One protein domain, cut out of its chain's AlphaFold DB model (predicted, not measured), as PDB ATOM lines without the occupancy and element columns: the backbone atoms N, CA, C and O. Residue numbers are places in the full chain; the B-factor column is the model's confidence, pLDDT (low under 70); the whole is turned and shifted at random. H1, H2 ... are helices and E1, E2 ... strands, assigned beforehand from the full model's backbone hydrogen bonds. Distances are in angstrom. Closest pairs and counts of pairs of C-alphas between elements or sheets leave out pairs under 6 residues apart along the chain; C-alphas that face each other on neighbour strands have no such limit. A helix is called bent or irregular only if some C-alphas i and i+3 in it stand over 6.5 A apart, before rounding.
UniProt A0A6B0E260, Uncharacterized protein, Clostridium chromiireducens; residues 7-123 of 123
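This is residues 7 to 123 of the 123 residues of an uncharacterized protein of Clostridium chromiireducens (UniProt A0A6B0E260). A small three-stranded sheet, E1 E2 E3, has two helices, H2 and the long H4, crossing over one of its faces, while its other face is bare. The kinked helix H1 folds back along H2, and the end of H4, residues 116 to 121, sticks out with residues 122 and 123. The printed part has 117 residues, with four named helices and three named strands in the order H1 H2 E1 E2 E3 H3 H4, and its class is mostly helix. The sheet, in the order E1 - E2 - E3, is antiparallel. The whole is compact, with a radius of gyration of the C-alphas of 14.8 A, and elongated, spanning 53 by 32 by 19 A.

H1, residues 7 to 26, begins with C-alpha 7 at (26.166, 118.532, -48.790) and measures 18.1 A. It is irregular, with C-alphas 17 and 20 9.2 A apart, and has a kink of 111 degrees near residue 20. H2, residues 32 to 51, measures 28.6 A. The strands are E1, residues 60 to 64, 13.4 A; E2, residues 70 to 74, 13.5 A; and E3, residues 77 to 82, 15.0 A. H3, residues 85 to 88, measures 5.3 A. H4, residues 93 to 121, measures 41.9 A and ends with C-alpha 121 at (-3.730, 103.121, -56.251).

H2 is the hub, touching H1, H3 and H4. H1 and H2 form a helical hairpin at a shallow tilt of 18 degrees, opposite ways; their closest C-alphas, Phe 14 and Ser 45, are 4.9 A apart. H2 and H4 touch at a steep tilt of 53 degrees, the same way, closest at the C-alphas of Leu 46 and Trp 104, 5.9 A. Residues 7 to 11 of H1 touch H4, closest at the C-alphas of Arg 7 and Phe 101, 5.6 A. The C-alphas of Leu 39 and Val 87 are the closest of H2 and H3, which touch, at 6.1 A. E1, E2 and E3 form a meander, each strand the antiparallel neighbour of the one before. N 63 and O 71 are 2.8 A apart, and N 72 and O 80 2.8 A, within hydrogen-bond range. H2 and H4 are on the same face of the sheet, two layers, at heights over the sheet of 9.8 A and 9.4 A. Every O i to N i+4 pair is within hydrogen-bond range in H2 and H4, and 10 of 16 in H1; H3 is too short for such a pair.

The C-alphas of Lys 29 and Leu 123, the two farthest apart, are 52.9 A apart. The printed part has no cut and no long link. Its mean pLDDT is 89.0, with residues 54 to 58 and 117 to 123 under 70.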
ATOM      1  N   ARG A   7      24.943 119.329 -48.631       94.38
ATOM      2  CA  ARG A   7      26.166 118.532 -48.790       94.38
ATOM      3  C   ARG A   7      27.052 118.603 -47.547       94.38
ATOM      4  O   ARG A   7      27.545 117.580 -47.082       94.38
ATOM      5  N   GLU A   8      27.230 119.792 -46.982       94.88
ATOM      6  CA  GLU A   8      27.977 119.979 -45.734       94.88
ATOM      7  C   GLU A   8      27.299 119.266 -44.563       94.88
ATOM      8  O   GLU A   8      27.973 118.591 -43.786       94.88
ATOM      9  N   LYS A   9      25.965 119.345 -44.461       94.75
ATOM     10  CA  LYS A   9      25.197 118.620 -43.434       94.75
ATOM     11  C   LYS A   9      25.398 117.109 -43.536       94.75
ATOM     12  O   LYS A   9      25.660 116.468 -42.524       94.75
ATOM     13  N   LEU A  10      25.357 116.548 -44.744       96.94
ATOM     14  CA  LEU A  10      25.631 115.128 -44.991       96.94
ATOM     15  C   LEU A  10      27.039 114.720 -44.528       96.94
ATOM     16  O   LEU A  10      27.210 113.697 -43.865       96.94
ATOM     17  N   ILE A  11      28.060 115.531 -44.813       97.12
ATOM     18  CA  ILE A  11      29.426 115.255 -44.342       97.12
ATOM     19  C   ILE A  11      29.503 115.335 -42.810       97.12
ATOM     20  O   ILE A  11      30.116 114.472 -42.183       97.12
ATOM     21  N   VAL A  12      28.877 116.338 -42.189       96.00
ATOM     22  CA  VAL A  12      28.853 116.496 -40.724       96.00
ATOM     23  C   VAL A  12      28.156 115.315 -40.047       96.00
ATOM     24  O   VAL A  12      28.689 114.757 -39.087       96.00
ATOM     25  N   ASN A  13      27.013 114.882 -40.576       95.94
ATOM     26  CA  ASN A  13      26.286 113.716 -40.074       95.94
ATOM     27  C   ASN A  13      27.138 112.451 -40.192       95.94
ATOM     28  O   ASN A  13      27.233 111.675 -39.244       95.94
ATOM     29  N   PHE A  14      27.813 112.272 -41.332       97.75
ATOM     30  CA  PHE A  14      28.725 111.154 -41.548       97.75
ATOM     31  C   PHE A  14      29.860 111.149 -40.512       97.75
ATOM     32  O   PHE A  14      30.093 110.137 -39.853       97.75
ATOM     33  N   LYS A  15      30.536 112.294 -40.332       97.19
ATOM     34  CA  LYS A  15      31.610 112.484 -39.341       97.19
ATOM     35  C   LYS A  15      31.139 112.113 -37.941       97.19
ATOM     36  O   LYS A  15      31.797 111.338 -37.255       97.19
ATOM     37  N   SER A  16      29.974 112.624 -37.544       96.06
ATOM     38  CA  SER A  16      29.379 112.343 -36.238       96.06
ATOM     39  C   SER A  16      29.096 110.853 -36.034       96.06
ATOM     40  O   SER A  16      29.353 110.340 -34.948       96.06
ATOM     41  N   LYS A  17      28.619 110.147 -37.066       96.00
ATOM     42  CA  LYS A  17      28.309 108.711 -36.987       96.00
ATOM     43  C   LYS A  17      29.546 107.823 -36.956       96.00
ATOM     44  O   LYS A  17      29.527 106.808 -36.272       96.00
ATOM     45  N   CYS A  18      30.610 108.213 -37.649       95.69
ATOM     46  CA  CYS A  18      31.880 107.491 -37.616       95.69
ATOM     47  C   CYS A  18      32.719 107.795 -36.369       95.69
ATOM     48  O   CYS A  18      33.597 107.010 -36.019       95.69
ATOM     49  N   GLY A  19      32.463 108.917 -35.690       95.75
ATOM     50  CA  GLY A  19      33.125 109.257 -34.437       95.75
ATOM     51  C   GLY A  19      34.657 109.291 -34.574       95.75
ATOM     52  O   GLY A  19      35.172 109.829 -35.561       95.75
ATOM     53  N   PRO A  20      35.408 108.721 -33.612       94.56
ATOM     54  CA  PRO A  20      36.874 108.716 -33.636       94.56
ATOM     55  C   PRO A  20      37.487 108.027 -34.863       94.56
ATOM     56  O   PRO A  20      38.606 108.354 -35.258       94.56
ATOM     57  N   ASP A  21      36.764 107.097 -35.488       94.75
ATOM     58  CA  ASP A  21      37.260 106.340 -36.637       94.75
ATOM     59  C   ASP A  21      37.122 107.097 -37.962       94.75
ATOM     60  O   ASP A  21      37.628 106.634 -38.983       94.75
ATOM     61  N   TYR A  22      36.526 108.296 -37.965       94.75
ATOM     62  CA  TYR A  22      36.349 109.095 -39.180       94.75
ATOM     63  C   TYR A  22      37.653 109.331 -39.956       94.75
ATOM     64  O   TYR A  22      37.658 109.291 -41.178       94.75
ATOM     65  N   GLN A  23      38.782 109.545 -39.280       88.56
ATOM     66  CA  GLN A  23      40.055 109.737 -39.988       88.56
ATOM     67  C   GLN A  23      40.562 108.441 -40.642       88.56
ATOM     68  O   GLN A  23      41.275 108.482 -41.641       88.56
ATOM     69  N   LYS A  24      40.172 107.278 -40.108       91.88
ATOM     70  CA  LYS A  24      40.619 105.966 -40.588       91.88
ATOM     71  C   LYS A  24      39.855 105.508 -41.827       91.88
ATOM     72  O   LYS A  24      40.419 104.770 -42.621       91.88
ATOM     73  N   ILE A  25      38.615 105.957 -42.036       92.38
ATOM     74  CA  ILE A  25      37.751 105.503 -43.149       92.38
ATOM     75  C   ILE A  25      38.216 105.935 -44.557       92.38
ATOM     76  O   ILE A  25      37.617 105.515 -45.554       92.38
ATOM     77  N   PHE A  26      39.262 106.761 -44.654       91.81
ATOM     78  CA  PHE A  26      39.900 107.177 -45.912       91.81
ATOM     79  C   PHE A  26      41.279 106.544 -46.139       91.81
ATOM     80  O   PHE A  26      41.986 106.922 -47.070       91.81
ATOM     81  N   LEU A  27      41.688 105.592 -45.296       88.62
ATOM     82  CA  LEU A  27      42.905 104.828 -45.544       88.62
ATOM     83  C   LEU A  27      42.765 104.020 -46.841       88.62
ATOM     84  O   LEU A  27      41.706 103.469 -47.134       88.62
ATOM     85  N   SER A  28      43.860 103.907 -47.594       80.69
ATOM     86  CA  SER A  28      43.886 103.230 -48.899       80.69
ATOM     87  C   SER A  28      43.558 101.735 -48.828       80.69
ATOM     88  O   SER A  28      43.106 101.152 -49.811       80.69
ATOM     89  N   LYS A  29      43.779 101.106 -47.668       86.19
ATOM     90  CA  LYS A  29      43.391  99.724 -47.373       86.19
ATOM     91  C   LYS A  29      42.646  99.687 -46.045       86.19
ATOM     92  O   LYS A  29      43.250  99.861 -44.989       86.19
ATOM     93  N   LEU A  30      41.340  99.466 -46.120       90.75
ATOM     94  CA  LEU A  30      40.461  99.312 -44.964       90.75
ATOM     95  C   LEU A  30      40.276  97.825 -44.659       90.75
ATOM     96  O   LEU A  30      40.187  97.014 -45.581       90.75
ATOM     97  N   SER A  31      40.196  97.474 -43.375       93.25
ATOM     98  CA  SER A  31      39.667  96.168 -42.976       93.25
ATOM     99  C   SER A  31      38.182  96.073 -43.335       93.25
ATOM    100  O   SER A  31      37.506  97.093 -43.496       93.25
ATOM    101  N   GLU A  32      37.661  94.850 -43.427       92.06
ATOM    102  CA  GLU A  32      36.235  94.615 -43.680       92.06
ATOM    103  C   GLU A  32      35.352  95.310 -42.633       92.06
ATOM    104  O   GLU A  32      34.423  96.026 -42.997       92.06
ATOM    105  N   ASP A  33      35.720  95.239 -41.351       93.19
ATOM    106  CA  ASP A  33      35.012  95.934 -40.269       93.19
ATOM    107  C   ASP A  33      34.940  97.453 -40.483       93.19
ATOM    108  O   ASP A  33      33.901  98.075 -40.260       93.19
ATOM    109  N   LEU A  34      36.030  98.073 -40.954       95.31
ATOM    110  CA  LEU A  34      36.051  99.508 -41.243       95.31
ATOM    111  C   LEU A  34      35.247  99.855 -42.501       95.31
ATOM    112  O   LEU A  34      34.662 100.938 -42.566       95.31
ATOM    113  N   LEU A  35      35.186  98.960 -43.490       95.56
ATOM    114  CA  LEU A  35      34.324  99.118 -44.666       95.56
ATOM    115  C   LEU A  35      32.844  99.029 -44.284       95.56
ATOM    116  O   LEU A  35      32.053  99.873 -44.711       95.56
ATOM    117  N   LEU A  36      32.478  98.071 -43.433       95.25
ATOM    118  CA  LEU A  36      31.126  97.932 -42.897       95.25
ATOM    119  C   LEU A  36      30.747  99.128 -42.018       95.25
ATOM    120  O   LEU A  36      29.640  99.654 -42.141       95.25
ATOM    121  N   LEU A  37      31.662  99.617 -41.176       95.81
ATOM    122  CA  LEU A  37      31.454 100.847 -40.410       95.81
ATOM    123  C   LEU A  37      31.219 102.038 -41.342       95.81
ATOM    124  O   LEU A  37      30.258 102.783 -41.161       95.81
ATOM    125  N   LYS A  38      32.061 102.202 -42.366       97.12
ATOM    126  CA  LYS A  38      31.941 103.280 -43.352       97.12
ATOM    127  C   LYS A  38      30.593 103.245 -44.066       97.12
ATOM    128  O   LYS A  38      29.952 104.290 -44.176       97.12
ATOM    129  N   LEU A  39      30.147 102.066 -44.498       97.56
ATOM    130  CA  LEU A  39      28.827 101.865 -45.098       97.56
ATOM    131  C   LEU A  39      27.709 102.252 -44.120       97.56
ATOM    132  O   LEU A  39      26.807 103.008 -44.471       97.56
ATOM    133  N   ASN A  40      27.801 101.825 -42.862       96.75
ATOM    134  CA  ASN A  40      26.829 102.189 -41.834       96.75
ATOM    135  C   ASN A  40      26.773 103.700 -41.575       96.75
ATOM    136  O   ASN A  40      25.679 104.272 -41.531       96.75
ATOM    137  N   CYS A  41      27.921 104.373 -41.443       97.56
ATOM    138  CA  CYS A  41      27.977 105.833 -41.315       97.56
ATOM    139  C   CYS A  41      27.343 106.525 -42.526       97.56
ATOM    140  O   CYS A  41      26.630 107.518 -42.367       97.56
ATOM    141  N   TYR A  42      27.597 105.993 -43.726       98.00
ATOM    142  CA  TYR A  42      27.077 106.507 -44.988       98.00
ATOM    143  C   TYR A  42      25.548 106.510 -44.992       98.00
ATOM    144  O   TYR A  42      24.928 107.564 -45.142       98.00
ATOM    145  N   LEU A  43      24.931 105.363 -44.709       97.56
ATOM    146  CA  LEU A  43      23.473 105.224 -44.700       97.56
ATOM    147  C   LEU A  43      22.809 106.007 -43.568       97.56
ATOM    148  O   LEU A  43      21.774 106.639 -43.778       97.56
ATOM    149  N   ASN A  44      23.416 106.027 -42.380       95.56
ATOM    150  CA  ASN A  44      22.902 106.822 -41.265       95.56
ATOM    151  C   ASN A  44      22.941 108.329 -41.562       95.56
ATOM    152  O   ASN A  44      22.049 109.056 -41.123       95.56
ATOM    153  N   SER A  45      23.951 108.802 -42.298       96.25
ATOM    154  CA  SER A  45      24.023 110.197 -42.735       96.25
ATOM    155  C   SER A  45      22.864 110.558 -43.666       96.25
ATOM    156  O   SER A  45      22.194 111.572 -43.440       96.25
ATOM    157  N   LEU A  46      22.583 109.695 -44.652       95.56
ATOM    158  CA  LEU A  46      21.467 109.864 -45.586       95.56
ATOM    159  C   LEU A  46      20.128 109.917 -44.846       95.56
ATOM    160  O   LEU A  46      19.371 110.867 -45.032       95.56
ATOM    161  N   ILE A  47      19.868 108.958 -43.952       92.50
ATOM    162  CA  ILE A  47      18.622 108.904 -43.172       92.50
ATOM    163  C   ILE A  47      18.437 110.171 -42.345       92.50
ATOM    164  O   ILE A  47      17.364 110.771 -42.376       92.50
ATOM    165  N   LEU A  48      19.478 110.607 -41.628       91.50
ATOM    166  CA  LEU A  48      19.376 111.801 -40.793       91.50
ATOM    167  C   LEU A  48      19.041 113.038 -41.635       91.50
ATOM    168  O   LEU A  48      18.234 113.869 -41.228       91.50
ATOM    169  N   GLN A  49      19.643 113.160 -42.819       91.31
ATOM    170  CA  GLN A  49      19.392 114.296 -43.697       91.31
ATOM    171  C   GLN A  49      17.995 114.258 -44.332       91.31
ATOM    172  O   GLN A  49      17.376 115.314 -44.486       91.31
ATOM    173  N   ILE A  50      17.481 113.075 -44.678       89.94
ATOM    174  CA  ILE A  50      16.110 112.921 -45.187       89.94
ATOM    175  C   ILE A  50      15.100 113.261 -44.089       89.94
ATOM    176  O   ILE A  50      14.235 114.096 -44.325       89.94
ATOM    177  N   ASN A  51      15.273 112.735 -42.875       85.69
ATOM    178  CA  ASN A  51      14.381 113.024 -41.746       85.69
ATOM    179  C   ASN A  51      14.379 114.515 -41.359       85.69
ATOM    180  O   ASN A  51      13.375 115.036 -40.886       85.69
ATOM    181  N   ASN A  52      15.494 115.219 -41.577       82.12
ATOM    182  CA  ASN A  52      15.583 116.667 -41.365       82.12
ATOM    183  C   ASN A  52      14.989 117.497 -42.518       82.12
ATOM    184  O   ASN A  52      14.882 118.720 -42.406       82.12
ATOM    185  N   SER A  53      14.649 116.873 -43.646       76.44
ATOM    186  CA  SER A  53      14.017 117.541 -44.782       76.44
ATOM    187  C   SER A  53      12.508 117.567 -44.534       76.44
ATOM    188  O   SER A  53      11.830 116.564 -44.715       76.44
ATOM    189  N   SER A  54      11.990 118.727 -44.115       56.19
ATOM    190  CA  SER A  54      10.637 118.978 -43.568       56.19
ATOM    191  C   SER A  54       9.434 118.457 -44.367       56.19
ATOM    192  O   SER A  54       8.312 118.509 -43.876       56.19
ATOM    193  N   ASN A  55       9.644 117.988 -45.596       64.69
ATOM    194  CA  ASN A  55       8.593 117.541 -46.507       64.69
ATOM    195  C   ASN A  55       8.481 116.007 -46.585       64.69
ATOM    196  O   ASN A  55       7.560 115.482 -47.214       64.69
ATOM    197  N   TYR A  56       9.401 115.277 -45.953       63.47
ATOM    198  CA  TYR A  56       9.481 113.824 -46.033       63.47
ATOM    199  C   TYR A  56       9.197 113.205 -44.669       63.47
ATOM    200  O   TYR A  56      10.100 112.792 -43.950       63.47
ATOM    201  N   ASP A  57       7.911 113.110 -44.333       63.16
ATOM    202  CA  ASP A  57       7.450 112.184 -43.298       63.16
ATOM    203  C   ASP A  57       7.545 110.776 -43.907       63.16
ATOM    204  O   ASP A  57       6.664 110.325 -44.643       63.16
ATOM    205  N   SER A  58       8.729 110.176 -43.810       65.06
ATOM    206  CA  SER A  58       9.025 108.835 -44.307       65.06
ATOM    207  C   SER A  58       9.674 108.057 -43.179       65.06
ATOM    208  O   SER A  58      10.752 108.429 -42.711       65.06
ATOM    209  N   ASN A  59       9.037 106.965 -42.753       76.88
ATOM    210  CA  ASN A  59       9.610 106.045 -41.779       76.88
ATOM    211  C   ASN A  59      10.713 105.227 -42.452       76.88
ATOM    212  O   ASN A  59      10.501 104.076 -42.845       76.88
ATOM    213  N   LEU A  60      11.886 105.841 -42.612       88.19
ATOM    214  CA  LEU A  60      13.036 105.167 -43.188       88.19
ATOM    215  C   LEU A  60      13.530 104.069 -42.249       88.19
ATOM    216  O   LEU A  60      13.790 104.304 -41.067       88.19
ATOM    217  N   LYS A  61      13.689 102.865 -42.795       89.88
ATOM    218  CA  LYS A  61      14.199 101.694 -42.077       89.88
ATOM    219  C   LYS A  61      15.368 101.084 -42.831       89.88
ATOM    220  O   LYS A  61      15.354 101.016 -44.059       89.88
ATOM    221  N   LEU A  62      16.358 100.614 -42.077       93.69
ATOM    222  CA  LEU A  62      17.454  99.799 -42.593       93.69
ATOM    223  C   LEU A  62      17.202  98.335 -42.243       93.69
ATOM    224  O   LEU A  62      16.910  98.016 -41.090       93.69
ATOM    225  N   ILE A  63      17.347  97.459 -43.231       94.81
ATOM    226  CA  ILE A  63      17.325  96.006 -43.065       94.81
ATOM    227  C   ILE A  63      18.707  95.472 -43.431       94.81
ATOM    228  O   ILE A  63      19.187  95.696 -44.541       94.81
ATOM    229  N   TYR A  64      19.336  94.779 -42.485       94.69
ATOM    230  CA  TYR A  64      20.640  94.143 -42.661       94.69
ATOM    231  C   TYR A  64      20.434  92.731 -43.200       94.69
ATOM    232  O   TYR A  64      19.796  91.897 -42.553       94.69
ATOM    233  N   ASN A  65      20.951  92.474 -44.396       92.69
ATOM    234  CA  ASN A  65      20.789  91.201 -45.082       92.69
ATOM    235  C   ASN A  65      21.935  90.239 -44.728       92.69
ATOM    236  O   ASN A  65      22.978  90.633 -44.207       92.69
ATOM    237  N   LYS A  66      21.747  88.946 -45.020       89.19
ATOM    238  CA  LYS A  66      22.738  87.895 -44.712       89.19
ATOM    239  C   LYS A  66      24.026  87.988 -45.540       89.19
ATOM    240  O   LYS A  66      25.009  87.356 -45.182       89.19
ATOM    241  N   ASP A  67      24.008  88.731 -46.639       89.69
ATOM    242  CA  ASP A  67      25.119  88.931 -47.576       89.69
ATOM    243  C   ASP A  67      25.890  90.238 -47.319       89.69
ATOM    244  O   ASP A  67      26.574  90.742 -48.207       89.69
ATOM    245  N   ASN A  68      25.760  90.810 -46.116       87.38
ATOM    246  CA  ASN A  68      26.334  92.101 -45.724       87.38
ATOM    247  C   ASN A  68      25.833  93.307 -46.545       87.38
ATOM    248  O   ASN A  68      26.378  94.406 -46.414       87.38
ATOM    249  N   SER A  69      24.783  93.143 -47.354       94.75
ATOM    250  CA  SER A  69      24.077  94.275 -47.947       94.75
ATOM    251  C   SER A  69      23.092  94.896 -46.950       94.75
ATOM    252  O   SER A  69      22.598  94.245 -46.024       94.75
ATOM    253  N   ILE A  70      22.800  96.182 -47.134       97.06
ATOM    254  CA  ILE A  70      21.861  96.930 -46.301       97.06
ATOM    255  C   ILE A  70      20.795  97.537 -47.204       97.06
ATOM    256  O   ILE A  70      21.073  98.404 -48.035       97.06
ATOM    257  N   SER A  71      19.559  97.090 -47.027       96.44
ATOM    258  CA  SER A  71      18.408  97.592 -47.770       96.44
ATOM    259  C   SER A  71      17.742  98.741 -47.020       96.44
ATOM    260  O   SER A  71      17.451  98.628 -45.828       96.44
ATOM    261  N   MET A  72      17.479  99.844 -47.720       94.88
ATOM    262  CA  MET A  72      16.771 101.007 -47.193       94.88
ATOM    263  C   MET A  72      15.333 101.023 -47.703       94.88
ATOM    264  O   MET A  72      15.098 101.018 -48.911       94.88
ATOM    265  N   PHE A  73      14.383 101.090 -46.778       91.00
ATOM    266  CA  PHE A  73      12.954 101.110 -47.068       91.00
ATOM    267  C   PHE A  73      12.316 102.416 -46.613       91.00
ATOM    268  O   PHE A  73      12.693 102.945 -45.569       91.00
ATOM    269  N   SER A  74      11.306 102.873 -47.353       87.94
ATOM    270  CA  SER A  74      10.277 103.790 -46.856       87.94
ATOM    271  C   SER A  74       8.994 102.992 -46.679       87.94
ATOM    272  O   SER A  74       8.417 102.518 -47.661       87.94
ATOM    273  N   ASP A  75       8.562 102.822 -45.432       83.00
ATOM    274  CA  ASP A  75       7.444 101.948 -45.066       83.00
ATOM    275  C   ASP A  75       7.661 100.506 -45.564       83.00
ATOM    276  O   ASP A  75       8.508  99.799 -45.020       83.00
ATOM    277  N   ILE A  76       6.924 100.073 -46.592       83.44
ATOM    278  CA  ILE A  76       7.070  98.753 -47.233       83.44
ATOM    279  C   ILE A  76       7.808  98.809 -48.580       83.44
ATOM    280  O   ILE A  76       8.062  97.772 -49.186       83.44
ATOM    281  N   THR A  77       8.158 100.005 -49.057       86.50
ATOM    282  CA  THR A  77       8.774 100.208 -50.373       86.50
ATOM    283  C   THR A  77      10.289 100.180 -50.253       86.50
ATOM    284  O   THR A  77      10.869 100.988 -49.525       86.50
ATOM    285  N   LEU A  78      10.943  99.274 -50.981       91.62
ATOM    286  CA  LEU A  78      12.401  99.258 -51.105       91.62
ATOM    287  C   LEU A  78      12.852 100.472 -51.926       91.62
ATOM    288  O   LEU A  78      12.466 100.610 -53.083       91.62
ATOM    289  N   LEU A  79      13.683 101.336 -51.342       91.25
ATOM    290  CA  LEU A  79      14.239 102.500 -52.036       91.25
ATOM    291  C   LEU A  79      15.544 102.165 -52.756       91.25
ATOM    292  O   LEU A  79      15.747 102.597 -53.892       91.25
ATOM    293  N   ASN A  80      16.445 101.456 -52.068       95.00
ATOM    294  CA  ASN A  80      17.729 101.007 -52.601       95.00
ATOM    295  C   ASN A  80      18.368  99.941 -51.689       95.00
ATOM    296  O   ASN A  80      18.062  99.881 -50.494       95.00
ATOM    297  N   THR A  81      19.306  99.164 -52.228       96.31
ATOM    298  CA  THR A  81      20.167  98.240 -51.476       96.31
ATOM    299  C   THR A  81      21.620  98.638 -51.671       96.31
ATOM    300  O   THR A  81      22.072  98.828 -52.796       96.31
ATOM    301  N   TYR A  82      22.349  98.765 -50.565       97.56
ATOM    302  CA  TYR A  82      23.733  99.217 -50.550       97.56
ATOM    303  C   TYR A  82      24.672  98.109 -50.087       97.56
ATOM    304  O   TYR A  82      24.343  97.326 -49.197       97.56
ATOM    305  N   THR A  83      25.867  98.081 -50.657       96.88
ATOM    306  CA  THR A  83      26.959  97.168 -50.334       96.88
ATOM    307  C   THR A  83      28.245  97.957 -50.099       96.88
ATOM    308  O   THR A  83      28.314  99.178 -50.268       96.88
ATOM    309  N   ILE A  84      29.310  97.252 -49.721       95.38
ATOM    310  CA  ILE A  84      30.645  97.839 -49.570       95.38
ATOM    311  C   ILE A  84      31.122  98.505 -50.871       95.38
ATOM    312  O   ILE A  84      31.823  99.518 -50.815       95.38
ATOM    313  N   GLU A  85      30.710  98.005 -52.039       95.00
ATOM    314  CA  GLU A  85      31.092  98.565 -53.340       95.00
ATOM    315  C   GLU A  85      30.650 100.026 -53.500       95.00
ATOM    316  O   GLU A  85      31.351 100.815 -54.136       95.00
ATOM    317  N   ASN A  86      29.555 100.427 -52.844       95.56
ATOM    318  CA  ASN A  86      29.085 101.813 -52.857       95.56
ATOM    319  C   ASN A  86      30.040 102.779 -52.137       95.56
ATOM    320  O   ASN A  86      30.029 103.975 -52.422       95.56
ATOM    321  N   VAL A  87      30.868 102.293 -51.203       95.56
ATOM    322  CA  VAL A  87      31.708 103.148 -50.344       95.56
ATOM    323  C   VAL A  87      33.207 102.864 -50.435       95.56
ATOM    324  O   VAL A  87      34.013 103.692 -49.993       95.56
ATOM    325  N   VAL A  88      33.610 101.730 -51.014       94.81
ATOM    326  CA  VAL A  88      35.014 101.289 -51.069       94.81
ATOM    327  C   VAL A  88      35.899 102.268 -51.845       94.81
ATOM    328  O   VAL A  88      37.015 102.566 -51.428       94.81
ATOM    329  N   ASN A  89      35.368 102.863 -52.916       93.00
ATOM    330  CA  ASN A  89      36.114 103.771 -53.788       93.00
ATOM    331  C   ASN A  89      36.134 105.232 -53.301       93.00
ATOM    332  O   ASN A  89      36.744 106.084 -53.943       93.00
ATOM    333  N   ILE A  90      35.501 105.541 -52.164       95.25
ATOM    334  CA  ILE A  90      35.491 106.893 -51.591       95.25
ATOM    335  C   ILE A  90      36.787 107.115 -50.799       95.25
ATOM    336  O   ILE A  90      36.908 106.673 -49.662       95.25
ATOM    337  N   GLN A  91      37.756 107.817 -51.368       94.06
ATOM    338  CA  GLN A  91      39.102 107.989 -50.804       94.06
ATOM    339  C   GLN A  91      39.303 109.323 -50.070       94.06
ATOM    340  O   GLN A  91      40.323 109.519 -49.421       94.06
ATOM    341  N   ASN A  92      38.365 110.268 -50.169       94.88
ATOM    342  CA  ASN A  92      38.471 111.561 -49.489       94.88
ATOM    343  C   ASN A  92      37.104 112.210 -49.229       94.88
ATOM    344  O   ASN A  92      36.069 111.779 -49.741       94.88
ATOM    345  N   GLU A  93      37.114 113.287 -48.442       95.19
ATOM    346  CA  GLU A  93      35.913 114.027 -48.044       95.19
ATOM    347  C   GLU A  93      35.168 114.659 -49.232       95.19
ATOM    348  O   GLU A  93      33.938 114.709 -49.235       95.19
ATOM    349  N   ASN A  94      35.884 115.096 -50.274       95.62
ATOM    350  CA  ASN A  94      35.250 115.673 -51.459       95.62
ATOM    351  C   ASN A  94      34.400 114.620 -52.191       95.62
ATOM    352  O   ASN A  94      33.223 114.870 -52.467       95.62
ATOM    353  N   GLN A  95      34.974 113.436 -52.434       96.31
ATOM    354  CA  GLN A  95      34.271 112.284 -53.004       96.31
ATOM    355  C   GLN A  95      33.107 111.850 -52.112       96.31
ATOM    356  O   GLN A  95      32.001 111.685 -52.613       96.31
ATOM    357  N   LEU A  96      33.321 111.763 -50.793       97.50
ATOM    358  CA  LEU A  96      32.269 111.431 -49.830       97.50
ATOM    359  C   LEU A  96      31.082 112.386 -49.959       97.50
ATOM    360  O   LEU A  96      29.942 111.947 -50.067       97.50
ATOM    361  N   GLY A  97      31.354 113.690 -49.969       97.19
ATOM    362  CA  GLY A  97      30.321 114.706 -50.080       97.19
ATOM    363  C   GLY A  97      29.551 114.632 -51.395       97.19
ATOM    364  O   GLY A  97      28.344 114.836 -51.388       97.19
ATOM    365  N   LEU A  98      30.228 114.366 -52.515       97.31
ATOM    366  CA  LEU A  98      29.563 114.218 -53.813       97.31
ATOM    367  C   LEU A  98      28.682 112.970 -53.841       97.31
ATOM    368  O   LEU A  98      27.506 113.079 -54.174       97.31
ATOM    369  N   SER A  99      29.223 111.818 -53.439       97.50
ATOM    370  CA  SER A  99      28.476 110.562 -53.399       97.50
ATOM    371  C   SER A  99      27.249 110.680 -52.493       97.50
ATOM    372  O   SER A  99      26.147 110.392 -52.944       97.50
ATOM    373  N   LEU A 100      27.411 111.177 -51.258       97.88
ATOM    374  CA  LEU A 100      26.288 111.366 -50.329       97.88
ATOM    375  C   LEU A 100      25.215 112.289 -50.908       97.88
ATOM    376  O   LEU A 100      24.029 112.042 -50.725       97.88
ATOM    377  N   PHE A 101      25.613 113.371 -51.579       96.75
ATOM    378  CA  PHE A 101      24.664 114.328 -52.140       96.75
ATOM    379  C   PHE A 101      23.866 113.735 -53.311       96.75
ATOM    380  O   PHE A 101      22.662 113.975 -53.405       96.75
ATOM    381  N   ILE A 102      24.517 112.942 -54.168       96.38
ATOM    382  CA  ILE A 102      23.865 112.231 -55.277       96.38
ATOM    383  C   ILE A 102      22.853 111.220 -54.735       96.38
ATOM    384  O   ILE A 102      21.683 111.272 -55.117       96.38
ATOM    385  N   ASP A 103      23.272 110.357 -53.808       96.31
ATOM    386  CA  ASP A 103      22.401 109.318 -53.247       96.31
ATOM    387  C   ASP A 103      21.252 109.919 -52.439       96.31
ATOM    388  O   ASP A 103      20.118 109.448 -52.517       96.31
ATOM    389  N   TRP A 104      21.502 111.017 -51.721       94.75
ATOM    390  CA  TRP A 104      20.447 111.771 -51.053       94.75
ATOM    391  C   TRP A 104      19.392 112.269 -52.049       94.75
ATOM    392  O   TRP A 104      18.206 112.014 -51.854       94.75
ATOM    393  N   GLY A 105      19.806 112.915 -53.146       93.62
ATOM    394  CA  GLY A 105      18.882 113.374 -54.188       93.62
ATOM    395  C   GLY A 105      18.111 112.229 -54.853       93.62
ATOM    396  O   GLY A 105      16.905 112.345 -55.084       93.62
ATOM    397  N   TYR A 106      18.780 111.103 -55.111       93.38
ATOM    398  CA  TYR A 106      18.158 109.894 -55.654       93.38
ATOM    399  C   TYR A 106      17.077 109.333 -54.719       93.38
ATOM    400  O   TYR A 106      15.956 109.065 -55.157       93.38
ATOM    401  N   LEU A 107      17.381 109.214 -53.423       92.25
ATOM    402  CA  LEU A 107      16.440 108.720 -52.419       92.25
ATOM    403  C   LEU A 107      15.221 109.631 -52.275       92.25
ATOM    404  O   LEU A 107      14.101 109.126 -52.252       92.25
ATOM    405  N   LEU A 108      15.412 110.954 -52.238       90.25
ATOM    406  CA  LEU A 108      14.295 111.903 -52.178       90.25
ATOM    407  C   LEU A 108      13.344 111.738 -53.369       90.25
ATOM    408  O   LEU A 108      12.129 111.673 -53.191       90.25
ATOM    409  N   ASN A 109      13.894 111.597 -54.575       89.00
ATOM    410  CA  ASN A 109      13.101 111.369 -55.779       89.00
ATOM    411  C   ASN A 109      12.336 110.035 -55.733       89.00
ATOM    412  O   ASN A 109      11.181 109.978 -56.157       89.00
ATOM    413  N   ASN A 110      12.943 108.968 -55.207       88.06
ATOM    414  CA  ASN A 110      12.266 107.677 -55.060       88.06
ATOM    415  C   ASN A 110      11.133 107.728 -54.029       88.06
ATOM    416  O   ASN A 110      10.069 107.168 -54.283       88.06
ATOM    417  N   ILE A 111      11.324 108.442 -52.916       87.69
ATOM    418  CA  ILE A 111      10.271 108.659 -51.913       87.69
ATOM    419  C   ILE A 111       9.107 109.462 -52.517       87.69
ATOM    420  O   ILE A 111       7.942 109.118 -52.312       87.69
ATOM    421  N   ASP A 112       9.392 110.510 -53.294       84.62
ATOM    422  CA  ASP A 112       8.341 111.292 -53.961       84.62
ATOM    423  C   ASP A 112       7.562 110.464 -54.990       84.62
ATOM    424  O   ASP A 112       6.339 110.594 -55.093       84.62
ATOM    425  N   LYS A 113       8.244 109.597 -55.746       82.50
ATOM    426  CA  LYS A 113       7.589 108.677 -56.686       82.50
ATOM    427  C   LYS A 113       6.691 107.681 -55.963       82.50
ATOM    428  O   LYS A 113       5.525 107.565 -56.333       82.50
ATOM    429  N   SER A 114       7.187 107.032 -54.908       76.81
ATOM    430  CA  SER A 114       6.403 106.034 -54.175       76.81
ATOM    431  C   SER A 114       5.145 106.642 -53.553       76.81
ATOM    432  O   SER A 114       4.078 106.036 -53.604       76.81
ATOM    433  N   LYS A 115       5.231 107.873 -53.024       76.25
ATOM    434  CA  LYS A 115       4.061 108.594 -52.496       76.25
ATOM    435  C   LYS A 115       3.023 108.883 -53.586       76.25
ATOM    436  O   LYS A 115       1.831 108.711 -53.352       76.25
ATOM    437  N   LYS A 116       3.458 109.290 -54.783       73.19
ATOM    438  CA  LYS A 116       2.557 109.534 -55.924       73.19
ATOM    439  C   LYS A 116       1.876 108.256 -56.406       73.19
ATOM    440  O   LYS A 116       0.676 108.277 -56.653       73.19
ATOM    441  N   GLU A 117       2.610 107.152 -56.513       66.75
ATOM    442  CA  GLU A 117       2.056 105.861 -56.944       66.75
ATOM    443  C   GLU A 117       1.030 105.310 -55.944       66.75
ATOM    444  O   GLU A 117      -0.033 104.845 -56.348       66.75
ATOM    445  N   GLN A 118       1.293 105.433 -54.639       59.56
ATOM    446  CA  GLN A 118       0.336 105.038 -53.600       59.56
ATOM    447  C   GLN A 118      -0.972 105.839 -53.662       59.56
ATOM    448  O   GLN A 118      -2.040 105.268 -53.460       59.56
ATOM    449  N   LEU A 119      -0.909 107.137 -53.978       60.81
ATOM    450  CA  LEU A 119      -2.107 107.969 -54.156       60.81
ATOM    451  C   LEU A 119      -2.939 107.539 -55.370       60.81
ATOM    452  O   LEU A 119      -4.162 107.580 -55.302       60.81
ATOM    453  N   VAL A 120      -2.297 107.110 -56.461       60.09
ATOM    454  CA  VAL A 120      -2.991 106.631 -57.670       60.09
ATOM    455  C   VAL A 120      -3.683 105.287 -57.430       60.09
ATOM    456  O   VAL A 120      -4.750 105.060 -57.979       60.09
ATOM    457  N   LEU A 121      -3.110 104.408 -56.604       54.72
ATOM    458  CA  LEU A 121      -3.730 103.121 -56.251       54.72
ATOM    459  C   LEU A 121      -4.901 103.253 -55.262       54.72
ATOM    460  O   LEU A 121      -5.675 102.310 -55.110       54.72
ATOM    461  N   ALA A 122      -5.001 104.383 -54.562       51.84
ATOM    462  CA  ALA A 122      -6.044 104.655 -53.576       51.84
ATOM    463  C   ALA A 122      -7.264 105.413 -54.148       51.84
ATOM    464  O   ALA A 122      -8.207 105.668 -53.394       51.84
ATOM    465  N   LEU A 123      -7.238 105.783 -55.435       45.41
ATOM    466  CA  LEU A 123      -8.306 106.468 -56.182       45.41
ATOM    467  C   LEU A 123      -9.003 105.506 -57.152       45.41
ATOM    468  O   LEU A 123     -10.228 105.678 -57.337       45.41
TER     469      LEU A 123